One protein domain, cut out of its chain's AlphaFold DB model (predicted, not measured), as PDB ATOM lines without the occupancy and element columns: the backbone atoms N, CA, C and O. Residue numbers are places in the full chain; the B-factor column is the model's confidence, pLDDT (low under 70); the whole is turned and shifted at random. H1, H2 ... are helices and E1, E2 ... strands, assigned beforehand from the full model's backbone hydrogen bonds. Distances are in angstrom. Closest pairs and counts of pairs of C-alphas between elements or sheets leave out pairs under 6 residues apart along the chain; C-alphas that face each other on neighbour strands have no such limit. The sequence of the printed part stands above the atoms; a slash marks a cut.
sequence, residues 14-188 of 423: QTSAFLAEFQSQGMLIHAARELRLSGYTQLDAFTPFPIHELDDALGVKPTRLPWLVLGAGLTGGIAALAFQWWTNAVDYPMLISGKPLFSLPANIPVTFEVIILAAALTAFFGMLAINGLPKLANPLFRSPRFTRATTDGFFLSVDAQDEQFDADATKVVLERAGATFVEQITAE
ATOM      1  N   GLN A  14      94.857 -48.191 -72.864       78.81
ATOM      2  CA  GLN A  14      93.461 -48.291 -73.281       78.81
ATOM      3  C   GLN A  14      92.881 -46.883 -73.463       78.81
ATOM      4  O   GLN A  14      93.206 -45.965 -72.700       78.81
ATOM      5  N   THR A  15      92.036 -46.694 -74.479       83.62
ATOM      6  CA  THR A  15      91.265 -45.454 -74.648       83.62
ATOM      7  C   THR A  15      90.409 -45.228 -73.411       83.62
ATOM      8  O   THR A  15      89.660 -46.114 -73.015       83.62
ATOM      9  N   SER A  16      90.552 -44.059 -72.793       87.38
ATOM     10  CA  SER A  16      89.803 -43.672 -71.600       87.38
ATOM     11  C   SER A  16      88.609 -42.798 -71.947       87.38
ATOM     12  O   SER A  16      87.549 -42.987 -71.371       87.38
ATOM     13  N   ALA A  17      88.793 -41.822 -72.836       93.25
ATOM     14  CA  ALA A  17      87.749 -40.885 -73.233       93.25
ATOM     15  C   ALA A  17      88.141 -40.152 -74.523       93.25
ATOM     16  O   ALA A  17      89.328 -40.049 -74.839       93.25
ATOM     17  N   PHE A  18      87.162 -39.577 -75.219       95.38
ATOM     18  CA  PHE A  18      87.409 -38.448 -76.120       95.38
ATOM     19  C   PHE A  18      87.212 -37.135 -75.375       95.38
ATOM     20  O   PHE A  18      86.275 -37.014 -74.594       95.38
ATOM     21  N   LEU A  19      88.072 -36.154 -75.640       96.81
ATOM     22  CA  LEU A  19      87.988 -34.793 -75.121       96.81
ATOM     23  C   LEU A  19      87.825 -33.821 -76.294       96.81
ATOM     24  O   LEU A  19      88.688 -33.753 -77.168       96.81
ATOM     25  N   ALA A  20      86.730 -33.067 -76.312       97.44
ATOM     26  CA  ALA A  20      86.413 -32.096 -77.351       97.44
ATOM     27  C   ALA A  20      86.430 -30.664 -76.802       97.44
ATOM     28  O   ALA A  20      85.843 -30.410 -75.754       97.44
ATOM     29  N   GLU A  21      87.078 -29.735 -77.508       97.81
ATOM     30  CA  GLU A  21      87.163 -28.309 -77.157       97.81
ATOM     31  C   GLU A  21      86.199 -27.459 -77.996       97.81
ATOM     32  O   GLU A  21      86.154 -27.580 -79.223       97.81
ATOM     33  N   PHE A  22      85.502 -26.524 -77.353       97.50
ATOM     34  CA  PHE A  22      84.544 -25.608 -77.972       97.50
ATOM     35  C   PHE A  22      84.933 -24.145 -77.723       97.50
ATOM     36  O   PHE A  22      85.462 -23.794 -76.671       97.50
ATOM     37  N   GLN A  23      84.632 -23.263 -78.685       95.81
ATOM     38  CA  GLN A  23      84.944 -21.827 -78.574       95.81
ATOM     39  C   GLN A  23      84.019 -21.055 -77.630       95.81
ATOM     40  O   GLN A  23      84.364 -19.954 -77.208       95.81
ATOM     41  N   SER A  24      82.823 -21.573 -77.339       95.62
ATOM     42  CA  SER A  24      81.847 -20.865 -76.512       95.62
ATOM     43  C   SER A  24      80.937 -21.817 -75.745       95.62
ATOM     44  O   SER A  24      80.698 -22.952 -76.164       95.62
ATOM     45  N   GLN A  25      80.357 -21.303 -74.656       95.56
ATOM     46  CA  GLN A  25      79.344 -22.007 -73.868       95.56
ATOM     47  C   GLN A  25      78.149 -22.488 -74.702       95.56
ATOM     48  O   GLN A  25      77.647 -23.583 -74.479       95.56
ATOM     49  N   GLY A  26      77.705 -21.694 -75.684       95.75
ATOM     50  CA  GLY A  26      76.542 -22.033 -76.505       95.75
ATOM     51  C   GLY A  26      76.800 -23.256 -77.383       95.75
ATOM     52  O   GLY A  26      75.939 -24.128 -77.481       95.75
ATOM     53  N   MET A  27      78.003 -23.356 -77.961       96.62
ATOM     54  CA  MET A  27      78.385 -24.536 -78.744       96.62
ATOM     55  C   MET A  27      78.535 -25.773 -77.861       96.62
ATOM     56  O   MET A  27      78.078 -26.841 -78.250       96.62
ATOM     57  N   LEU A  28      79.090 -25.624 -76.653       97.50
ATOM     58  CA  LEU A  28      79.177 -26.723 -75.690       97.50
ATOM     59  C   LEU A  28      77.785 -27.258 -75.305       97.50
ATOM     60  O   LEU A  28      77.574 -28.466 -75.336       97.50
ATOM     61  N   ILE A  29      76.829 -26.378 -74.976       97.12
ATOM     62  CA  ILE A  29      75.453 -26.774 -74.622       97.12
ATOM     63  C   ILE A  29      74.776 -27.488 -75.798       97.12
ATOM     64  O   ILE A  29      74.140 -28.527 -75.610       97.12
ATOM     65  N   HIS A  30      74.909 -26.943 -77.013       96.75
ATOM     66  CA  HIS A  30      74.349 -27.555 -78.216       96.75
ATOM     67  C   HIS A  30      74.933 -28.953 -78.450       96.75
ATOM     68  O   HIS A  30      74.177 -29.906 -78.627       96.75
ATOM     69  N   ALA A  31      76.259 -29.087 -78.377       96.94
ATOM     70  CA  ALA A  31      76.949 -30.359 -78.543       96.94
ATOM     71  C   ALA A  31      76.551 -31.378 -77.467       96.94
ATOM     72  O   ALA A  31      76.223 -32.515 -77.796       96.94
ATOM     73  N   ALA A  32      76.504 -30.972 -76.194       97.25
ATOM     74  CA  ALA A  32      76.063 -31.834 -75.099       97.25
ATOM     75  C   ALA A  32      74.644 -32.371 -75.348       97.25
ATOM     76  O   ALA A  32      74.414 -33.575 -75.240       97.25
ATOM     77  N   ARG A  33      73.716 -31.503 -75.772       96.56
ATOM     78  CA  ARG A  33      72.335 -31.890 -76.094       96.56
ATOM     79  C   ARG A  33      72.264 -32.821 -77.306       96.56
ATOM     80  O   ARG A  33      71.516 -33.793 -77.275       96.56
ATOM     81  N   GLU A  34      73.033 -32.552 -78.359       95.62
ATOM     82  CA  GLU A  34      73.089 -33.388 -79.564       95.62
ATOM     83  C   GLU A  34      73.626 -34.792 -79.263       95.62
ATOM     84  O   GLU A  34      73.007 -35.785 -79.657       95.62
ATOM     85  N   LEU A  35      74.726 -34.899 -78.510       95.44
ATOM     86  CA  LEU A  35      75.266 -36.191 -78.085       95.44
ATOM     87  C   LEU A  35      74.282 -36.925 -77.172       95.44
ATOM     88  O   LEU A  35      74.073 -38.128 -77.337       95.44
ATOM     89  N   ARG A  36      73.613 -36.209 -76.263       94.75
ATOM     90  CA  ARG A  36      72.606 -36.809 -75.385       94.75
ATOM     91  C   ARG A  36      71.420 -37.377 -76.167       94.75
ATOM     92  O   ARG A  36      70.994 -38.497 -75.899       94.75
ATOM     93  N   LEU A  37      70.922 -36.639 -77.164       94.00
ATOM     94  CA  LEU A  37      69.868 -37.097 -78.081       94.00
ATOM     95  C   LEU A  37      70.329 -38.259 -78.973       94.00
ATOM     96  O   LEU A  37      69.505 -39.078 -79.373       94.00
ATOM     97  N   SER A  38      71.630 -38.353 -79.251       92.69
ATOM     98  CA  SER A  38      72.242 -39.441 -80.024       92.69
ATOM     99  C   SER A  38      72.477 -40.721 -79.212       92.69
ATOM    100  O   SER A  38      72.993 -41.694 -79.754       92.69
ATOM    101  N   GLY A  39      72.089 -40.738 -77.933       93.88
ATOM    102  CA  GLY A  39      72.113 -41.929 -77.085       93.88
ATOM    103  C   GLY A  39      73.286 -42.013 -76.109       93.88
ATOM    104  O   GLY A  39      73.261 -42.884 -75.245       93.88
ATOM    105  N   TYR A  40      74.260 -41.099 -76.169       95.88
ATOM    106  CA  TYR A  40      75.374 -41.094 -75.217       95.88
ATOM    107  C   TYR A  40      74.880 -40.772 -73.799       95.88
ATOM    108  O   TYR A  40      74.018 -39.909 -73.587       95.88
ATOM    109  N   THR A  41      75.418 -41.472 -72.804       94.31
ATOM    110  CA  THR A  41      74.988 -41.395 -71.400       94.31
ATOM    111  C   THR A  41      76.100 -40.989 -70.435       94.31
ATOM    112  O   THR A  41      75.820 -40.285 -69.467       94.31
ATOM    113  N   GLN A  42      77.346 -41.367 -70.718       94.88
ATOM    114  CA  GLN A  42      78.545 -41.103 -69.927       94.88
ATOM    115  C   GLN A  42      79.285 -39.893 -70.502       94.88
ATOM    116  O   GLN A  42      80.390 -39.985 -71.046       94.88
ATOM    117  N   LEU A  43      78.611 -38.749 -70.419       95.75
ATOM    118  CA  LEU A  43      79.130 -37.449 -70.820       95.75
ATOM    119  C   LEU A  43      79.526 -36.658 -69.572       95.75
ATOM    120  O   LEU A  43      78.812 -36.680 -68.572       95.75
ATOM    121  N   ASP A  44      80.625 -35.919 -69.659       95.50
ATOM    122  CA  ASP A  44      81.034 -34.953 -68.637       95.50
ATOM    123  C   ASP A  44      81.484 -33.659 -69.318       95.50
ATOM    124  O   ASP A  44      81.960 -33.688 -70.456       95.50
ATOM    125  N   ALA A  45      81.316 -32.520 -68.659       96.75
ATOM    126  CA  ALA A  45      81.662 -31.222 -69.221       96.75
ATOM    127  C   ALA A  45      82.506 -30.409 -68.244       96.75
ATOM    128  O   ALA A  45      82.227 -30.338 -67.050       96.75
ATOM    129  N   PHE A  46      83.531 -29.749 -68.775       96.69
ATOM    130  CA  PHE A  46      84.483 -28.976 -67.990       96.69
ATOM    131  C   PHE A  46      84.457 -27.530 -68.450       96.69
ATOM    132  O   PHE A  46      84.767 -27.216 -69.605       96.69
ATOM    133  N   THR A  47      84.070 -26.655 -67.529       97.06
ATOM    134  CA  THR A  47      83.890 -25.228 -67.769       97.06
ATOM    135  C   THR A  47      84.549 -24.426 -66.645       97.06
ATOM    136  O   THR A  47      84.559 -24.873 -65.494       97.06
ATOM    137  N   PRO A  48      85.077 -23.222 -66.930       96.25
ATOM    138  CA  PRO A  48      85.750 -22.402 -65.919       96.25
ATOM    139  C   PRO A  48      84.780 -21.795 -64.894       96.25
ATOM    140  O   PRO A  48      85.198 -21.317 -63.842       96.25
ATOM    141  N   PHE A  49      83.479 -21.813 -65.188       95.31
ATOM    142  CA  PHE A  49      82.408 -21.323 -64.327       95.31
ATOM    143  C   PHE A  49      81.120 -22.146 -64.528       95.31
ATOM    144  O   PHE A  49      80.980 -22.809 -65.560       95.31
ATOM    145  N   PRO A  50      80.169 -22.109 -63.577       95.56
ATOM    146  CA  PRO A  50      78.896 -22.820 -63.693       95.56
ATOM    147  C   PRO A  50      78.016 -22.284 -64.831       95.56
ATOM    148  O   PRO A  50      77.821 -21.074 -64.948       95.56
ATOM    149  N   ILE A  51      77.439 -23.183 -65.631       95.69
ATOM    150  CA  ILE A  51      76.558 -22.849 -66.759       95.69
ATOM    151  C   ILE A  51      75.187 -23.485 -66.514       95.69
ATOM    152  O   ILE A  51      75.058 -24.702 -66.545       95.69
ATOM    153  N   HIS A  52      74.157 -22.665 -66.284       90.50
ATOM    154  CA  HIS A  52      72.849 -23.130 -65.797       90.50
ATOM    155  C   HIS A  52      72.143 -24.164 -66.691       90.50
ATOM    156  O   HIS A  52      71.472 -25.043 -66.168       90.50
ATOM    157  N   GLU A  53      72.287 -24.085 -68.016       93.38
ATOM    158  CA  GLU A  53      71.612 -25.003 -68.954       93.38
ATOM    159  C   GLU A  53      72.378 -26.313 -69.205       93.38
ATOM    160  O   GLU A  53      71.879 -27.206 -69.893       93.38
ATOM    161  N   LEU A  54      73.610 -26.423 -68.704       94.88
ATOM    162  CA  LEU A  54      74.501 -27.527 -69.047       94.88
ATOM    163  C   LEU A  54      74.089 -28.834 -68.364       94.88
ATOM    164  O   LEU A  54      74.117 -29.881 -69.007       94.88
ATOM    165  N   ASP A  55      73.639 -28.767 -67.109       93.56
ATOM    166  CA  ASP A  55      73.158 -29.932 -66.355       93.56
ATOM    167  C   ASP A  55      71.964 -30.593 -67.063       93.56
ATOM    168  O   ASP A  55      71.935 -31.814 -67.240       93.56
ATOM    169  N   ASP A  56      71.021 -29.780 -67.550       93.88
ATOM    170  CA  ASP A  56      69.866 -30.243 -68.324       93.88
ATOM    171  C   ASP A  56      70.288 -30.796 -69.694       93.88
ATOM    172  O   ASP A  56      69.755 -31.812 -70.144       93.88
ATOM    173  N   ALA A  57      71.267 -30.165 -70.357       95.56
ATOM    174  CA  ALA A  57      71.791 -30.627 -71.645       95.56
ATOM    175  C   ALA A  57      72.524 -31.976 -71.541       95.56
ATOM    176  O   ALA A  57      72.374 -32.820 -72.423       95.56
ATOM    177  N   LEU A  58      73.266 -32.201 -70.454       95.06
ATOM    178  CA  LEU A  58      73.902 -33.480 -70.124       95.06
ATOM    179  C   LEU A  58      72.889 -34.514 -69.595       95.06
ATOM    180  O   LEU A  58      73.130 -35.722 -69.631       95.06
ATOM    181  N   GLY A  59      71.725 -34.066 -69.122       93.12
ATOM    182  CA  GLY A  59      70.716 -34.917 -68.496       93.12
ATOM    183  C   GLY A  59      71.152 -35.425 -67.120       93.12
ATOM    184  O   GLY A  59      70.895 -36.587 -66.781       93.12
ATOM    185  N   VAL A  60      71.830 -34.570 -66.349       91.56
ATOM    186  CA  VAL A  60      72.259 -34.847 -64.974       91.56
ATOM    187  C   VAL A  60      71.030 -34.974 -64.077       91.56
ATOM    188  O   VAL A  60      70.087 -34.187 -64.136       91.56
ATOM    189  N   LYS A  61      71.018 -35.997 -63.220       91.81
ATOM    190  CA  LYS A  61      69.924 -36.205 -62.263       91.81
ATOM    191  C   LYS A  61      70.128 -35.336 -61.018       91.81
ATOM    192  O   LYS A  61      71.270 -35.148 -60.601       91.81
ATOM    193  N   PRO A  62      69.045 -34.907 -60.342       92.38
ATOM    194  CA  PRO A  62      69.154 -34.212 -59.066       92.38
ATOM    195  C   PRO A  62      70.002 -34.994 -58.057       92.38
ATOM    196  O   PRO A  62      69.816 -36.200 -57.856       92.38
ATOM    197  N   THR A  63      70.935 -34.299 -57.409       94.56
ATOM    198  CA  THR A  63      71.828 -34.906 -56.417       94.56
ATOM    199  C   THR A  63      71.072 -35.374 -55.172       94.56
ATOM    200  O   THR A  63      70.122 -34.743 -54.709       94.56
ATOM    201  N   ARG A  64      71.522 -36.491 -54.585       96.06
ATOM    202  CA  ARG A  64      70.985 -37.033 -53.323       96.06
ATOM    203  C   ARG A  64      71.560 -36.343 -52.083       96.06
ATOM    204  O   ARG A  64      71.074 -36.581 -50.979       96.06
ATOM    205  N   LEU A  65      72.577 -35.496 -52.256       97.00
ATOM    206  CA  LEU A  65      73.283 -34.829 -51.164       97.00
ATOM    207  C   LEU A  65      72.357 -34.066 -50.193       97.00
ATOM    208  O   LEU A  65      72.532 -34.247 -48.990       97.00
ATOM    209  N   PRO A  66      71.339 -33.295 -50.634       98.06
ATOM    210  CA  PRO A  66      70.473 -32.555 -49.712       98.06
ATOM    211  C   PRO A  66      69.723 -33.460 -48.729       98.06
ATOM    212  O   PRO A  66      69.558 -33.107 -47.564       98.06
ATOM    213  N   TRP A  67      69.326 -34.659 -49.164       98.12
ATOM    214  CA  TRP A  67      68.653 -35.637 -48.306       98.12
ATOM    215  C   TRP A  67      69.594 -36.243 -47.266       98.12
ATOM    216  O   TRP A  67      69.190 -36.450 -46.122       98.12
ATOM    217  N   LEU A  68      70.856 -36.479 -47.636       98.00
ATOM    218  CA  LEU A  68      71.883 -36.918 -46.691       98.00
ATOM    219  C   LEU A  68      72.157 -35.839 -45.641       98.00
ATOM    220  O   LEU A  68      72.213 -36.141 -44.452       98.00
ATOM    221  N   VAL A  69      72.267 -34.580 -46.072       98.50
ATOM    222  CA  VAL A  69      72.479 -33.423 -45.191       98.50
ATOM    223  C   VAL A  69      71.310 -33.248 -44.222       98.50
ATOM    224  O   VAL A  69      71.535 -33.088 -43.023       98.50
ATOM    225  N   LEU A  70      70.070 -33.344 -44.709       98.44
ATOM    226  CA  LEU A  70      68.876 -33.292 -43.866       98.44
ATOM    227  C   LEU A  70      68.875 -34.424 -42.830       98.44
ATOM    228  O   LEU A  70      68.669 -34.175 -41.643       98.44
ATOM    229  N   GLY A  71      69.142 -35.660 -43.265       98.44
ATOM    230  CA  GLY A  71      69.200 -36.822 -42.378       98.44
ATOM    231  C   GLY A  71      70.277 -36.692 -41.299       98.44
ATOM    232  O   GLY A  71      70.013 -36.971 -40.127       98.44
ATOM    233  N   ALA A  72      71.464 -36.205 -41.662       98.31
ATOM    234  CA  ALA A  72      72.556 -35.965 -40.723       98.31
ATOM    235  C   ALA A  72      72.227 -34.854 -39.721       98.31
ATOM    236  O   ALA A  72      72.437 -35.036 -38.522       98.31
ATOM    237  N   GLY A  73      71.654 -33.739 -40.185       98.50
ATOM    238  CA  GLY A  73      71.227 -32.637 -39.322       98.50
ATOM    239  C   GLY A  73      70.173 -33.075 -38.302       98.50
ATOM    240  O   GLY A  73      70.343 -32.840 -37.107       98.50
ATOM    241  N   LEU A  74      69.127 -33.786 -38.741       98.50
ATOM    242  CA  LEU A  74      68.094 -34.333 -37.848       98.50
ATOM    243  C   LEU A  74      68.684 -35.303 -36.819       98.50
ATOM    244  O   LEU A  74      68.377 -35.210 -35.629       98.50
ATOM    245  N   THR A  75      69.570 -36.197 -37.262       98.38
ATOM    246  CA  THR A  75      70.255 -37.150 -36.379       98.38
ATOM    247  C   THR A  75      71.117 -36.425 -35.345       98.38
ATOM    248  O   THR A  75      71.050 -36.750 -34.160       98.38
ATOM    249  N   GLY A  76      71.869 -35.400 -35.759       98.12
ATOM    250  CA  GLY A  76      72.672 -34.561 -34.870       98.12
ATOM    251  C   GLY A  76      71.824 -33.830 -33.830       98.12
ATOM    252  O   GLY A  76      72.167 -33.831 -32.649       98.12
ATOM    253  N   GLY A  77      70.674 -33.282 -34.233       98.25
ATOM    254  CA  GLY A  77      69.741 -32.618 -33.321       98.25
ATOM    255  C   GLY A  77      69.148 -33.559 -32.271       98.25
ATOM    256  O   GLY A  77      69.142 -33.238 -31.081       98.25
ATOM    257  N   ILE A  78      68.697 -34.747 -32.692       98.31
ATOM    258  CA  ILE A  78      68.176 -35.777 -31.780       98.31
ATOM    259  C   ILE A  78      69.271 -36.230 -30.811       98.31
ATOM    260  O   ILE A  78      69.037 -36.277 -29.603       98.31
ATOM    261  N   ALA A  79      70.476 -36.508 -31.316       98.12
ATOM    262  CA  ALA A  79      71.607 -36.924 -30.496       98.12
ATOM    263  C   ALA A  79      72.011 -35.844 -29.478       98.12
ATOM    264  O   ALA A  79      72.245 -36.164 -28.314       98.12
ATOM    265  N   ALA A  80      72.036 -34.569 -29.876       98.06
ATOM    266  CA  ALA A  80      72.372 -33.460 -28.986       98.06
ATOM    267  C   ALA A  80      71.346 -33.284 -27.862       98.06
ATOM    268  O   ALA A  80      71.723 -33.084 -26.706       98.06
ATOM    269  N   LEU A  81      70.049 -33.372 -28.172       97.50
ATOM    270  CA  LEU A  81      68.997 -33.302 -27.157       97.50
ATOM    271  C   LEU A  81      69.046 -34.504 -26.214       97.50
ATOM    272  O   LEU A  81      68.965 -34.319 -25.002       97.50
ATOM    273  N   ALA A  82      69.228 -35.711 -26.753       97.31
ATOM    274  CA  ALA A  82      69.348 -36.931 -25.961       97.31
ATOM    275  C   ALA A  82      70.566 -36.881 -25.028       97.31
ATOM    276  O   ALA A  82      70.453 -37.215 -23.852       97.31
ATOM    277  N   PHE A  83      71.711 -36.404 -25.521       97.56
ATOM    278  CA  PHE A  83      72.933 -36.274 -24.731       97.56
ATOM    279  C   PHE A  83      72.797 -35.229 -23.616       97.56
ATOM    280  O   PHE A  83      73.172 -35.487 -22.472       97.56
ATOM    281  N   GLN A  84      72.211 -34.066 -23.914       96.44
ATOM    282  CA  GLN A  84      71.954 -33.029 -22.909       96.44
ATOM    283  C   GLN A  84      70.924 -33.478 -21.869       96.44
ATOM    284  O   GLN A  84      71.067 -33.162 -20.690       96.44
ATOM    285  N   TRP A  85      69.896 -34.224 -22.277       95.81
ATOM    286  CA  TRP A  85      68.948 -34.835 -21.351       95.81
ATOM    287  C   TRP A  85      69.634 -35.857 -20.446       95.81
ATOM    288  O   TRP A  85      69.501 -35.777 -19.228       95.81
ATOM    289  N   TRP A  86      70.408 -36.773 -21.025       96.81
ATOM    290  CA  TRP A  86      71.095 -37.817 -20.275       96.81
ATOM    291  C   TRP A  86      72.039 -37.223 -19.225       96.81
ATOM    292  O   TRP A  86      71.941 -37.558 -18.048       96.81
ATOM    293  N   THR A  87      72.884 -36.274 -19.624       94.81
ATOM    294  CA  THR A  87      73.861 -35.650 -18.722       94.81
ATOM    295  C   THR A  87      73.213 -34.815 -17.615       94.81
ATOM    296  O   THR A  87      73.615 -34.937 -16.461       94.81
ATOM    297  N   ASN A  88      72.189 -34.007 -17.921       93.56
ATOM    298  CA  ASN A  88      71.584 -33.111 -16.926       93.56
ATOM    299  C   ASN A  88      70.482 -33.754 -16.068       93.56
ATOM    300  O   ASN A  88      70.243 -33.292 -14.954       93.56
ATOM    301  N   ALA A  89      69.771 -34.767 -16.571       92.25
ATOM    302  CA  ALA A  89      68.597 -35.327 -15.898       92.25
ATOM    303  C   ALA A  89      68.787 -36.763 -15.389       92.25
ATOM    304  O   ALA A  89      68.024 -37.179 -14.519       92.25
ATOM    305  N   VAL A  90      69.763 -37.514 -15.913       93.94
ATOM    306  CA  VAL A  90      69.939 -38.942 -15.594       93.94
ATOM    307  C   VAL A  90      71.281 -39.219 -14.920       93.94
ATOM    308  O   VAL A  90      71.290 -39.742 -13.812       93.94
ATOM    309  N   ASP A  91      72.396 -38.884 -15.571       93.88
ATOM    310  CA  ASP A  91      73.739 -39.272 -15.121       93.88
ATOM    311  C   ASP A  91      74.206 -38.453 -13.912       93.88
ATOM    312  O   ASP A  91      74.542 -39.007 -12.865       93.88
ATOM    313  N   TYR A  92      74.175 -37.119 -14.025       90.50
ATOM    314  CA  TYR A  92      74.645 -36.230 -12.964       90.50
ATOM    315  C   TYR A  92      73.726 -35.012 -12.771       90.50
ATOM    316  O   TYR A  92      74.065 -33.890 -13.162       90.50
ATOM    317  N   PRO A  93      72.536 -35.207 -12.168       90.12
ATOM    318  CA  PRO A  93      71.563 -34.138 -12.008       90.12
ATOM    319  C   PRO A  93      72.047 -33.063 -11.032       90.12
ATOM    320  O   PRO A  93      72.242 -33.310  -9.842       90.12
ATOM    321  N   MET A  94      72.190 -31.836 -11.535       84.88
ATOM    322  CA  MET A  94      72.593 -30.668 -10.748       84.88
ATOM    323  C   MET A  94      71.462 -29.641 -10.678       84.88
ATOM    324  O   MET A  94      71.012 -29.114 -11.696       84.88
ATOM    325  N   LEU A  95      71.035 -29.291  -9.461       88.31
ATOM    326  CA  LEU A  95      70.049 -28.232  -9.244       88.31
ATOM    327  C   LEU A  95      70.721 -26.852  -9.323       88.31
ATOM    328  O   LEU A  95      71.140 -26.282  -8.317       88.31
ATOM    329  N   ILE A  96      70.816 -26.303 -10.533       86.69
ATOM    330  CA  ILE A  96      71.452 -25.003 -10.779       86.69
ATOM    331  C   ILE A  96      70.392 -23.903 -10.786       86.69
ATOM    332  O   ILE A  96      69.523 -23.856 -11.657       86.69
ATOM    333  N   SER A  97      70.480 -22.971  -9.830       86.56
ATOM    334  CA  SER A  97      69.608 -21.786  -9.762       86.56
ATOM    335  C   SER A  97      68.100 -22.114  -9.717       86.56
ATOM    336  O   SER A  97      67.282 -21.308 -10.161       86.56
ATOM    337  N   GLY A  98      67.726 -23.303  -9.226       88.62
ATOM    338  CA  GLY A  98      66.331 -23.757  -9.149       88.62
ATOM    339  C   GLY A  98      65.672 -24.066 -10.500       88.62
ATOM    340  O   GLY A  98      64.454 -24.208 -10.561       88.62
ATOM    341  N   LYS A  99      66.447 -24.151 -11.589       89.81
ATOM    342  CA  LYS A  99      65.928 -24.497 -12.920       89.81
ATOM    343  C   LYS A  99      65.586 -25.992 -13.003       89.81
ATOM    344  O   LYS A  99      66.208 -26.791 -12.301       89.81
ATOM    345  N   PRO A 100      64.631 -26.388 -13.868       92.31
ATOM    346  CA  PRO A 100      64.357 -27.801 -14.105       92.31
ATOM    347  C   PRO A 100      65.609 -28.505 -14.639       92.31
ATOM    348  O   PRO A 100      66.355 -27.923 -15.427       92.31
ATOM    349  N   LEU A 101      65.794 -29.770 -14.249       91.00
ATOM    350  CA  LEU A 101      66.939 -30.598 -14.661       91.00
ATOM    351  C   LEU A 101      67.051 -30.735 -16.186       91.00
ATOM    352  O   LEU A 101      68.139 -30.882 -16.721       91.00
ATOM    353  N   PHE A 102      65.931 -30.637 -16.904       93.00
ATOM    354  CA  PHE A 102      65.922 -30.521 -18.356       93.00
ATOM    355  C   PHE A 102      65.149 -29.270 -18.773       93.00
ATOM    356  O   PHE A 102      63.952 -29.147 -18.511       93.00
ATOM    357  N   SER A 103      65.836 -28.331 -19.427       91.75
ATOM    358  CA  SER A 103      65.260 -27.079 -19.918       91.75
ATOM    359  C   SER A 103      65.453 -26.982 -21.424       91.75
ATOM    360  O   SER A 103      66.550 -26.699 -21.901       91.75
ATOM    361  N   LEU A 104      64.373 -27.190 -22.181       93.50
ATOM    362  CA  LEU A 104      64.441 -27.109 -23.638       93.50
ATOM    363  C   LEU A 104      64.989 -25.750 -24.121       93.50
ATOM    364  O   LEU A 104      65.936 -25.780 -24.901       93.50
ATOM    365  N   PRO A 105      64.530 -24.577 -23.623       95.56
ATOM    366  CA  PRO A 105      65.067 -23.284 -24.061       95.56
ATOM    367  C   PRO A 105      66.575 -23.124 -23.844       95.56
ATOM    368  O   PRO A 105      67.247 -22.522 -24.676       95.56
ATOM    369  N   ALA A 106      67.116 -23.674 -22.751       93.12
ATOM    370  CA  ALA A 106      68.551 -23.622 -22.473       93.12
ATOM    371  C   ALA A 106      69.365 -24.540 -23.402       93.12
ATOM    372  O   ALA A 106      70.518 -24.240 -23.695       93.12
ATOM    373  N   ASN A 107      68.753 -25.621 -23.889       95.62
ATOM    374  CA  ASN A 107      69.413 -26.648 -24.691       95.62
ATOM    375  C   ASN A 107      69.344 -26.372 -26.206       95.62
ATOM    376  O   ASN A 107      70.146 -26.919 -26.963       95.62
ATOM    377  N   ILE A 108      68.411 -25.525 -26.670       97.75
ATOM    378  CA  ILE A 108      68.261 -25.190 -28.099       97.75
ATOM    379  C   ILE A 108      69.547 -24.631 -28.728       97.75
ATOM    380  O   ILE A 108      69.901 -25.132 -29.793       97.75
ATOM    381  N   PRO A 109      70.272 -23.659 -28.132       98.00
ATOM    382  CA  PRO A 109      71.468 -23.105 -28.767       98.00
ATOM    383  C   PRO A 109      72.534 -24.168 -29.054       98.00
ATOM    384  O   PRO A 109      73.064 -24.223 -30.155       98.00
ATOM    385  N   VAL A 110      72.789 -25.072 -28.104       97.00
ATOM    386  CA  VAL A 110      73.755 -26.168 -28.285       97.00
ATOM    387  C   VAL A 110      73.265 -27.161 -29.339       97.00
ATOM    388  O   VAL A 110      74.021 -27.548 -30.225       97.00
ATOM    389  N   THR A 111      71.991 -27.555 -29.282       98.25
ATOM    390  CA  THR A 111      71.394 -28.457 -30.277       98.25
ATOM    391  C   THR A 111      71.473 -27.877 -31.690       98.25
ATOM    392  O   THR A 111      71.801 -28.601 -32.625       98.25
ATOM    393  N   PHE A 112      71.203 -26.581 -31.851       98.25
ATOM    394  CA  PHE A 112      71.272 -25.881 -33.131       98.25
ATOM    395  C   PHE A 112      72.679 -25.929 -33.739       98.25
ATOM    396  O   PHE A 112      72.824 -26.292 -34.906       98.25
ATOM    397  N   GLU A 113      73.714 -25.663 -32.940       98.38
ATOM    398  CA  GLU A 113      75.105 -25.750 -33.400       98.38
ATOM    399  C   GLU A 113      75.482 -27.175 -33.826       98.38
ATOM    400  O   GLU A 113      76.133 -27.370 -34.851       98.38
ATOM    401  N   VAL A 114      75.028 -28.200 -33.092       98.31
ATOM    402  CA  VAL A 114      75.291 -29.602 -33.463       98.31
ATOM    403  C   VAL A 114      74.562 -29.996 -34.752       98.31
ATOM    404  O   VAL A 114      75.135 -30.720 -35.568       98.31
ATOM    405  N   ILE A 115      73.337 -29.503 -34.978       98.62
ATOM    406  CA  ILE A 115      72.616 -29.691 -36.249       98.62
ATOM    407  C   ILE A 115      73.430 -29.102 -37.402       98.62
ATOM    408  O   ILE A 115      73.658 -29.794 -38.397       98.62
ATOM    409  N   ILE A 116      73.885 -27.850 -37.268       98.38
ATOM    410  CA  ILE A 116      74.678 -27.174 -38.303       98.38
ATOM    411  C   ILE A 116      75.987 -27.915 -38.547       98.38
ATOM    412  O   ILE A 116      76.335 -28.161 -39.699       98.38
ATOM    413  N   LEU A 117      76.694 -28.309 -37.487       98.12
ATOM    414  CA  LEU A 117      77.951 -29.036 -37.597       98.12
ATOM    415  C   LEU A 117      77.766 -30.361 -38.347       98.12
ATOM    416  O   LEU A 117      78.501 -30.635 -39.295       98.12
ATOM    417  N   ALA A 118      76.770 -31.165 -37.964       98.31
ATOM    418  CA  ALA A 118      76.478 -32.432 -38.628       98.31
ATOM    419  C   ALA A 118      76.106 -32.218 -40.104       98.31
ATOM    420  O   ALA A 118      76.666 -32.870 -40.984       98.31
ATOM    421  N   ALA A 119      75.222 -31.257 -40.384       98.56
ATOM    422  CA  ALA A 119      74.803 -30.916 -41.738       98.56
ATOM    423  C   ALA A 119      75.978 -30.438 -42.608       98.56
ATOM    424  O   ALA A 119      76.137 -30.905 -43.734       98.56
ATOM    425  N   ALA A 120      76.829 -29.550 -42.089       98.38
ATOM    426  CA  ALA A 120      77.968 -28.989 -42.811       98.38
ATOM    427  C   ALA A 120      79.044 -30.042 -43.107       98.38
ATOM    428  O   ALA A 120      79.539 -30.111 -44.232       98.38
ATOM    429  N   LEU A 121      79.372 -30.902 -42.134       97.94
ATOM    430  CA  LEU A 121      80.317 -32.000 -42.346       97.94
ATOM    431  C   LEU A 121      79.784 -32.984 -43.392       97.94
ATOM    432  O   LEU A 121      80.518 -33.371 -44.300       97.94
ATOM    433  N   THR A 122      78.500 -33.346 -43.326       98.25
ATOM    434  CA  THR A 122      77.881 -34.212 -44.338       98.25
ATOM    435  C   THR A 122      77.804 -33.541 -45.706       98.25
ATOM    436  O   THR A 122      78.038 -34.213 -46.704       98.25
ATOM    437  N   ALA A 123      77.537 -32.238 -45.784       98.12
ATOM    438  CA  ALA A 123      77.536 -31.508 -47.048       98.12
ATOM    439  C   ALA A 123      78.927 -31.520 -47.690       98.12
ATOM    440  O   ALA A 123      79.065 -31.882 -48.855       98.12
ATOM    441  N   PHE A 124      79.960 -31.189 -46.914       97.81
ATOM    442  CA  PHE A 124      81.337 -31.140 -47.391       97.81
ATOM    443  C   PHE A 124      81.852 -32.524 -47.804       97.81
ATOM    444  O   PHE A 124      82.216 -32.734 -48.960       97.81
ATOM    445  N   PHE A 125      81.839 -33.497 -46.888       97.06
ATOM    446  CA  PHE A 125      82.362 -34.835 -47.174       97.06
ATOM    447  C   PHE A 125      81.464 -35.628 -48.121       97.06
ATOM    448  O   PHE A 125      81.967 -36.402 -48.930       97.06
ATOM    449  N   GLY A 126      80.148 -35.421 -48.062       97.31
ATOM    450  CA  GLY A 126      79.201 -36.034 -48.988       97.31
ATOM    451  C   GLY A 126      79.385 -35.524 -50.413       97.31
ATOM    452  O   GLY A 126      79.385 -36.332 -51.336       97.31
ATOM    453  N   MET A 127      79.611 -34.219 -50.603       97.25
ATOM    454  CA  MET A 127      79.938 -33.658 -51.919       97.25
ATOM    455  C   MET A 127      81.222 -34.275 -52.475       97.25
ATOM    456  O   MET A 127      81.228 -34.740 -53.613       97.25
ATOM    457  N   LEU A 128      82.282 -34.351 -51.662       95.56
ATOM    458  CA  LEU A 128      83.537 -34.981 -52.076       95.56
ATOM    459  C   LEU A 128      83.323 -36.450 -52.464       95.56
ATOM    460  O   LEU A 128      83.711 -36.852 -53.555       95.56
ATOM    461  N   ALA A 129      82.655 -37.232 -51.615       93.94
ATOM    462  CA  ALA A 129      82.441 -38.657 -51.850       93.94
ATOM    463  C   ALA A 129      81.587 -38.937 -53.097       93.94
ATOM    464  O   ALA A 129      81.932 -39.813 -53.886       93.94
ATOM    465  N   ILE A 130      80.497 -38.184 -53.304       95.25
ATOM    466  CA  ILE A 130      79.608 -38.353 -54.467       95.25
ATOM    467  C   ILE A 130      80.329 -37.979 -55.769       95.25
ATOM    468  O   ILE A 130      80.123 -38.641 -56.780       95.25
ATOM    469  N   ASN A 131      81.224 -36.990 -55.730       92.38
ATOM    470  CA  ASN A 131      82.069 -36.617 -56.868       92.38
ATOM    471  C   ASN A 131      83.301 -37.530 -57.043       92.38
ATOM    472  O   ASN A 131      84.155 -37.260 -57.888       92.38
ATOM    473  N   GLY A 132      83.439 -38.593 -56.239       89.88
ATOM    474  CA  GLY A 132      84.580 -39.511 -56.303       89.88
ATOM    475  C   GLY A 132      85.909 -38.870 -55.888       89.88
ATOM    476  O   GLY A 132      86.971 -39.283 -56.356       89.88
ATOM    477  N   LEU A 133      85.862 -37.843 -55.038       89.94
ATOM    478  CA  LEU A 133      87.024 -37.129 -54.526       89.94
ATOM    479  C   LEU A 133      87.482 -37.691 -53.167       89.94
ATOM    480  O   LEU A 133      86.650 -38.070 -52.340       89.94
ATOM    481  N   PRO A 134      88.801 -37.689 -52.891       87.88
ATOM    482  CA  PRO A 134      89.879 -37.179 -53.742       87.88
ATOM    483  C   PRO A 134      90.247 -38.135 -54.893       87.88
ATOM    484  O   PRO A 134      90.652 -39.273 -54.670       87.88
ATOM    485  N   LYS A 135      90.198 -37.634 -56.134       84.25
ATOM    486  CA  LYS A 135      90.663 -38.341 -57.337       84.25
ATOM    487  C   LYS A 135      92.074 -37.863 -57.675       84.25
ATOM    488  O   LYS A 135      92.246 -36.865 -58.365       84.25
ATOM    489  N   LEU A 136      93.089 -38.555 -57.153       81.81
ATOM    490  CA  LEU A 136      94.493 -38.117 -57.246       81.81
ATOM    491  C   LEU A 136      95.064 -38.126 -58.673       81.81
ATOM    492  O   LEU A 136      96.035 -37.424 -58.942       81.81
ATOM    493  N   ALA A 137      94.472 -38.903 -59.579       83.12
ATOM    494  CA  ALA A 137      94.840 -38.918 -60.986       83.12
ATOM    495  C   ALA A 137      93.588 -38.966 -61.863       83.12
ATOM    496  O   ALA A 137      92.717 -39.823 -61.690       83.12
ATOM    497  N   ASN A 138      93.518 -38.057 -62.833       87.31
ATOM    498  CA  ASN A 138      92.522 -38.075 -63.897       87.31
ATOM    499  C   ASN A 138      93.256 -38.023 -65.255       87.31
ATOM    500  O   ASN A 138      94.044 -37.094 -65.454       87.31
ATOM    501  N   PRO A 139      93.034 -38.993 -66.169       89.00
ATOM    502  CA  PRO A 139      93.690 -39.039 -67.479       89.00
ATOM    503  C   PRO A 139      93.556 -37.752 -68.301       89.00
ATOM    504  O   PRO A 139      94.485 -37.410 -69.030       89.00
ATOM    505  N   LEU A 140      92.456 -37.007 -68.141       91.12
ATOM    506  CA  LEU A 140      92.195 -35.767 -68.883       91.12
ATOM    507  C   LEU A 140      93.275 -34.693 -68.662       91.12
ATOM    508  O   LEU A 140      93.610 -33.960 -69.589       91.12
ATOM    509  N   PHE A 141      93.901 -34.644 -67.477       90.00
ATOM    510  CA  PHE A 141      94.971 -33.681 -67.171       90.00
ATOM    511  C   PHE A 141      96.273 -33.915 -67.952       90.00
ATOM    512  O   PHE A 141      97.185 -33.097 -67.864       90.00
ATOM    513  N   ARG A 142      96.389 -35.014 -68.710       87.25
ATOM    514  CA  ARG A 142      97.531 -35.249 -69.605       87.25
ATOM    515  C   ARG A 142      97.456 -34.409 -70.881       87.25
ATOM    516  O   ARG A 142      98.500 -34.152 -71.473       87.25
ATOM    517  N   SER A 143      96.260 -33.975 -71.289       91.44
ATOM    518  CA  SER A 143      96.101 -33.091 -72.446       91.44
ATOM    519  C   SER A 143      96.616 -31.687 -72.104       91.44
ATOM    520  O   SER A 143      96.103 -31.058 -71.170       91.44
ATOM    521  N   PRO A 144      97.576 -31.131 -72.869       91.88
ATOM    522  CA  PRO A 144      98.032 -29.758 -72.670       91.88
ATOM    523  C   PRO A 144      96.902 -28.735 -72.828       91.88
ATOM    524  O   PRO A 144      96.914 -27.703 -72.162       91.88
ATOM    525  N   ARG A 145      95.901 -29.021 -73.673       93.56
ATOM    526  CA  ARG A 145      94.751 -28.132 -73.892       93.56
ATOM    527  C   ARG A 145      93.807 -28.111 -72.701       93.56
ATOM    528  O   ARG A 145      93.311 -27.044 -72.355       93.56
ATOM    529  N   PHE A 146      93.634 -29.243 -72.019       95.50
ATOM    530  CA  PHE A 146      92.760 -29.332 -70.850       95.50
ATOM    531  C   PHE A 146      93.197 -28.426 -69.688       95.50
ATOM    532  O   PHE A 146      92.375 -28.049 -68.858       95.50
ATOM    533  N   THR A 147      94.461 -27.982 -69.655       93.25
ATOM    534  CA  THR A 147      94.921 -26.963 -68.690       93.25
ATOM    535  C   THR A 147      94.097 -25.670 -68.751       93.25
ATOM    536  O   THR A 147      93.938 -24.996 -67.733       93.25
ATOM    537  N   ARG A 148      93.493 -25.366 -69.908       94.38
ATOM    538  CA  ARG A 148      92.628 -24.199 -70.115       94.38
ATOM    539  C   ARG A 148      91.223 -24.349 -69.537       94.38
ATOM    540  O   ARG A 148      90.542 -23.333 -69.409       94.38
ATOM    541  N   ALA A 149      90.793 -25.552 -69.144       95.00
ATOM    542  CA  ALA A 149      89.427 -25.828 -68.676       95.00
ATOM    543  C   ALA A 149      89.009 -24.997 -67.449       95.00
ATOM    544  O   ALA A 149      87.828 -24.777 -67.220       95.00
ATOM    545  N   THR A 150      89.981 -24.509 -66.670       95.31
ATOM    546  CA  THR A 150      89.754 -23.654 -65.489       95.31
ATOM    547  C   THR A 150      89.930 -22.157 -65.765       95.31
ATOM    548  O   THR A 150      89.778 -21.345 -64.857       95.31
ATOM    549  N   THR A 151      90.248 -21.780 -67.007       94.00
ATOM    550  CA  THR A 151      90.523 -20.391 -67.409       94.00
ATOM    551  C   THR A 151      89.533 -19.908 -68.466       94.00
ATOM    552  O   THR A 151      88.630 -19.142 -68.143       94.00
ATOM    553  N   ASP A 152      89.670 -20.364 -69.711       94.38
ATOM    554  CA  ASP A 152      88.889 -19.889 -70.855       94.38
ATOM    555  C   ASP A 152      88.396 -21.008 -71.792       94.38
ATOM    556  O   ASP A 152      87.682 -20.730 -72.754       94.38
ATOM    557  N   GLY A 153      88.765 -22.267 -71.538       95.00
ATOM    558  CA  GLY A 153      88.402 -23.401 -72.385       95.00
ATOM    559  C   GLY A 153      87.091 -24.070 -71.972       95.00
ATOM    560  O   GLY A 153      86.844 -24.282 -70.787       95.00
ATOM    561  N   PHE A 154      86.281 -24.458 -72.958       97.81
ATOM    562  CA  PHE A 154      85.044 -25.218 -72.772       97.81
ATOM    563  C   PHE A 154      85.232 -26.620 -73.340       97.81
ATOM    564  O   PHE A 154      85.505 -26.758 -74.533       97.81
ATOM    565  N   PHE A 155      85.085 -27.652 -72.509       97.88
ATOM    566  CA  PHE A 155      85.338 -29.028 -72.928       97.88
ATOM    567  C   PHE A 155      84.150 -29.950 -72.673       97.88
ATOM    568  O   PHE A 155      83.489 -29.845 -71.642       97.88
ATOM    569  N   LEU A 156      83.933 -30.893 -73.589       97.62
ATOM    570  CA  LEU A 156      83.041 -32.041 -73.420       97.62
ATOM    571  C   LEU A 156      83.884 -33.312 -73.483       97.62
ATOM    572  O   LEU A 156      84.705 -33.452 -74.390       97.62
ATOM    573  N   SER A 157      83.682 -34.239 -72.554       96.69
ATOM    574  CA  SER A 157      84.283 -35.566 -72.620       96.69
ATOM    575  C   SER A 157      83.240 -36.658 -72.791       96.69
ATOM    576  O   SER A 157      82.196 -36.621 -72.141       96.69
ATOM    577  N   VAL A 158      83.567 -37.642 -73.624       96.81
ATOM    578  CA  VAL A 158      82.795 -38.875 -73.805       96.81
ATOM    579  C   VAL A 158      83.625 -40.026 -73.253       96.81
ATOM    580  O   VAL A 158      84.723 -40.272 -73.761       96.81
ATOM    581  N   ASP A 159      83.139 -40.696 -72.209       94.25
ATOM    582  CA  ASP A 159      83.839 -41.836 -71.608       94.25
ATOM    583  C   ASP A 159      83.847 -43.034 -72.573       94.25
ATOM    584  O   ASP A 159      82.842 -43.339 -73.216       94.25
ATOM    585  N   ALA A 160      84.980 -43.733 -72.667       93.06
ATOM    586  CA  ALA A 160      85.110 -44.925 -73.503       93.06
ATOM    587  C   ALA A 160      84.276 -46.122 -73.004       93.06
ATOM    588  O   ALA A 160      84.141 -47.111 -73.721       93.06
ATOM    589  N   GLN A 161      83.748 -46.059 -71.775       92.25
ATOM    590  CA  GLN A 161      82.830 -47.049 -71.206       92.25
ATOM    591  C   GLN A 161      81.361 -46.810 -71.579       92.25
ATOM    592  O   GLN A 161      80.505 -47.588 -71.156       92.25
ATOM    593  N   ASP A 162      81.041 -45.743 -72.317       93.62
ATOM    594  CA  ASP A 162      79.679 -45.525 -72.801       93.62
ATOM    595  C   ASP A 162      79.259 -46.622 -73.791       93.62
ATOM    596  O   ASP A 162      80.040 -47.031 -74.647       93.62
ATOM    597  N   GLU A 163      78.011 -47.087 -73.706       94.00
ATOM    598  CA  GLU A 163      77.498 -48.140 -74.596       94.00
ATOM    599  C   GLU A 163      77.472 -47.713 -76.073       94.00
ATOM    600  O   GLU A 163      77.616 -48.557 -76.956       94.00
ATOM    601  N   GLN A 164      77.318 -46.413 -76.346       92.75
ATOM    602  CA  GLN A 164      77.284 -45.840 -77.693       92.75
ATOM    603  C   GLN A 164      78.686 -45.450 -78.200       92.75
ATOM    604  O   GLN A 164      78.821 -44.928 -79.310       92.75
ATOM    605  N   PHE A 165      79.738 -45.681 -77.405       93.62
ATOM    606  CA  PHE A 165      81.102 -45.303 -77.756       93.62
ATOM    607  C   PHE A 165      81.672 -46.179 -78.878       93.62
ATOM    608  O   PHE A 165      81.873 -47.383 -78.718       93.62
ATOM    609  N   ASP A 166      82.033 -45.540 -79.988       93.62
ATOM    610  CA  ASP A 166      82.864 -46.114 -81.044       93.62
ATOM    611  C   ASP A 166      83.903 -45.076 -81.461       93.62
ATOM    612  O   ASP A 166      83.581 -43.903 -81.651       93.62
ATOM    613  N   ALA A 167      85.167 -45.483 -81.583       90.19
ATOM    614  CA  ALA A 167      86.248 -44.510 -81.649       90.19
ATOM    615  C   ALA A 167      86.160 -43.585 -82.879       90.19
ATOM    616  O   ALA A 167      86.411 -42.381 -82.773       90.19
ATOM    617  N   ASP A 168      85.770 -44.141 -84.025       92.62
ATOM    618  CA  ASP A 168      85.664 -43.400 -85.276       92.62
ATOM    619  C   ASP A 168      84.338 -42.634 -85.340       92.62
ATOM    620  O   ASP A 168      84.319 -41.441 -85.663       92.62
ATOM    621  N   ALA A 169      83.222 -43.271 -84.968       93.12
ATOM    622  CA  ALA A 169      81.907 -42.637 -85.013       93.12
ATOM    623  C   ALA A 169      81.773 -41.493 -83.996       93.12
ATOM    624  O   ALA A 169      81.271 -40.421 -84.338       93.12
ATOM    625  N   THR A 170      82.249 -41.678 -82.761       94.31
ATOM    626  CA  THR A 170      82.194 -40.651 -81.712       94.31
ATOM    627  C   THR A 170      83.012 -39.424 -82.100       94.31
ATOM    628  O   THR A 170      82.546 -38.297 -81.916       94.31
ATOM    629  N   LYS A 171      84.188 -39.610 -82.713       94.69
ATOM    630  CA  LYS A 171      84.993 -38.493 -83.217       94.69
ATOM    631  C   LYS A 171      84.238 -37.679 -84.271       94.69
ATOM    632  O   LYS A 171      84.175 -36.457 -84.157       94.69
ATOM    633  N   VAL A 172      83.622 -38.346 -85.249       94.94
ATOM    634  CA  VAL A 172      82.839 -37.681 -86.305       94.94
ATOM    635  C   VAL A 172      81.649 -36.916 -85.721       94.94
ATOM    636  O   VAL A 172      81.368 -35.795 -86.146       94.94
ATOM    637  N   VAL A 173      80.957 -37.489 -84.733       94.75
ATOM    638  CA  VAL A 173      79.838 -36.821 -84.051       94.75
ATOM    639  C   VAL A 173      80.311 -35.567 -83.314       94.75
ATOM    640  O   VAL A 173      79.674 -34.523 -83.435       94.75
ATOM    641  N   LEU A 174      81.445 -35.624 -82.610       95.00
ATOM    642  CA  LEU A 174      82.015 -34.466 -81.913       95.00
ATOM    643  C   LEU A 174      82.438 -33.350 -82.882       95.00
ATOM    644  O   LEU A 174      82.145 -32.179 -82.637       95.00
ATOM    645  N   GLU A 175      83.080 -33.697 -83.999       95.06
ATOM    646  CA  GLU A 175      83.455 -32.735 -85.045       95.06
ATOM    647  C   GLU A 175      82.215 -32.086 -85.678       95.06
ATOM    648  O   GLU A 175      82.155 -30.864 -85.833       95.06
ATOM    649  N   ARG A 176      81.180 -32.884 -85.972       95.00
ATOM    650  CA  ARG A 176      79.898 -32.391 -86.496       95.00
ATOM    651  C   ARG A 176      79.179 -31.466 -85.512       95.00
ATOM    652  O   ARG A 176      78.578 -30.486 -85.947       95.00
ATOM    653  N   ALA A 177      79.278 -31.748 -84.217       94.00
ATOM    654  CA  ALA A 177      78.691 -30.945 -83.150       94.00
ATOM    655  C   ALA A 177      79.415 -29.599 -82.921       94.00
ATOM    656  O   ALA A 177      79.032 -28.832 -82.036       94.00
ATOM    657  N   GLY A 178      80.451 -29.283 -83.711       94.50
ATOM    658  CA  GLY A 178      81.152 -28.000 -83.673       94.50
ATOM    659  C   GLY A 178      82.385 -27.981 -82.768       94.50
ATOM    660  O   GLY A 178      82.828 -26.899 -82.368       94.50
ATOM    661  N   ALA A 179      82.949 -29.147 -82.436       95.75
ATOM    662  CA  ALA A 179      84.219 -29.211 -81.725       95.75
ATOM    663  C   ALA A 179      85.340 -28.600 -82.577       95.75
ATOM    664  O   ALA A 179      85.570 -28.978 -83.723       95.75
ATOM    665  N   THR A 180      86.081 -27.665 -81.991       94.75
ATOM    666  CA  THR A 180      87.263 -27.068 -82.630       94.75
ATOM    667  C   THR A 180      88.487 -27.966 -82.580       94.75
ATOM    668  O   THR A 180      89.398 -27.827 -83.394       94.75
ATOM    669  N   PHE A 181      88.513 -28.881 -81.617       95.31
ATOM    670  CA  PHE A 181      89.556 -29.877 -81.468       95.31
ATOM    671  C   PHE A 181      88.976 -31.109 -80.782       95.31
ATOM    672  O   PHE A 181      88.207 -30.960 -79.834       95.31
ATOM    673  N   VAL A 182      89.350 -32.303 -81.244       96.00
ATOM    674  CA  VAL A 182      88.947 -33.583 -80.647       96.00
ATOM    675  C   VAL A 182      90.198 -34.420 -80.401       96.00
ATOM    676  O   VAL A 182      90.955 -34.709 -81.327       96.00
ATOM    677  N   GLU A 183      90.415 -34.803 -79.146       94.56
ATOM    678  CA  GLU A 183      91.581 -35.553 -78.684       94.56
ATOM    679  C   GLU A 183      91.166 -36.884 -78.065       94.56
ATOM    680  O   GLU A 183      90.282 -36.936 -77.210       94.56
ATOM    681  N   GLN A 184      91.836 -37.963 -78.457       94.19
ATOM    682  CA  GLN A 184      91.688 -39.256 -77.800       94.19
ATOM    683  C   GLN A 184      92.601 -39.314 -76.572       94.19
ATOM    684  O   GLN A 184      93.825 -39.254 -76.693       94.19
ATOM    685  N   ILE A 185      92.017 -39.479 -75.389       92.31
ATOM    686  CA  ILE A 185      92.744 -39.584 -74.124       92.31
ATOM    687  C   ILE A 185      92.920 -41.057 -73.761       92.31
ATOM    688  O   ILE A 185      91.951 -41.814 -73.688       92.31
ATOM    689  N   THR A 186      94.157 -41.471 -73.490       89.00
ATOM    690  CA  THR A 186      94.488 -42.840 -73.068       89.00
ATOM    691  C   THR A 186      94.814 -42.904 -71.575       89.00
ATOM    692  O   THR A 186      95.486 -42.027 -71.021       89.00
ATOM    693  N   ALA A 187      94.333 -43.955 -70.908       80.69
ATOM    694  CA  ALA A 187      94.632 -44.235 -69.507       80.69
ATOM    695  C   ALA A 187      95.649 -45.374 -69.374       80.69
ATOM    696  O   ALA A 187      95.701 -46.301 -70.186       80.69
ATOM    697  N   GLU A 188      96.451 -45.311 -68.312       71.31
ATOM    698  CA  GLU A 188      97.264 -46.442 -67.871       71.31
ATOM    699  C   GLU A 188      96.467 -47.375 -66.950       71.31
ATOM    700  O   GLU A 188      95.585 -46.907 -66.229       71.31
TER     701      GLU A 188
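AT A GLANCE: This is residues 14 to 188 of the 423 residues of a protein of Planctomycetaceae bacterium (UniProt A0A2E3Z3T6). A head and a long arm: the head is a strongly twisted four-stranded sheet with H1 and H7 over one face and the small helices H5 and H6 over the other, and the arm is a helical hairpin of H3 and H4. The arm makes most of the length, and residues 94 to 99 at its far end stand free. The printed part has 175 residues with seven named helices and four named strands, in the order E1 H1 E2 H2 H3 H4 H5 H6 E3 H7 E4; the sheet runs E2 E3 E1 E4, antiparallel throughout, and the class is mixed. It is extended, with a radius of gyration of the C-alphas of 24.9 A and spans of 80 by 33 by 31 A.

IN THESE COORDINATES: E1 is residues 14 to 22, 24.8 A long, from C-alpha 14 at (93.461, -48.291, -73.281). H1 is residues 25 to 37, 18.3 A, E2 residues 43 to 46, and H2 residues 54 to 58. H3, residues 65 to 91, is 36.3 A long, and H4, residues 104 to 130, is 36.2 A, beginning at (64.441, -27.109, -23.638), with a kink of 29 degrees near residue 111. H5 is residues 139 to 142, H6 145 to 150, E3 154 to 159, 16.7 A, H7 167 to 176, 14.5 A, and E4 181 to 187, 19.4 A, ending at (94.632, -44.235, -69.507).

HOW THE PARTS SIT: N 16 and O 185 of E1 and E4 are 2.8 A apart, N 20 and O 156 of E1 and E3 2.8 A, and N 44 and O 157 of E2 and E3 3.0 A, each within hydrogen-bond range. H1, at a height of 9.4 A over the sheet, and H7, also at 9.4 A, are on the same face; H5 and H6, each at 8.3 A, are on the opposite face. E1, H1, E2 and E3, H7, E4 are split strand-helix-strand units, two strands running the same way with another between them, each with a right-handed crossover. H2 only grazes the sheet and touches H1, the C-alphas of Ala 57 and Arg 33 being closest at 4.7 A. H3 and H4 touch, closest at the C-alphas of Gly 73 and Ile 115, 4.5 A, and run opposite ways at a steep tilt of 36 degrees, only just steep; neither is on the sheet. Each O i to N i+4 pair is within hydrogen-bond range in H1 and H2; the counts are 22 of 23 in H3, 21 of 23 in H4, 5 of 6 in H7 and 0 of 2 in H6, where 2 of 3 O i to N i+3 pairs are within range, and H5 is too short for an i+4 pair.

THE WHOLE: The C-alphas farthest apart, of Gly 98 and Asp 168, are 81.0 A apart. The printed part has no cut, and its one long link is H3 to H4, 12 residues. Mean pLDDT of the printed part is 94.2, and no printed residue is under 70.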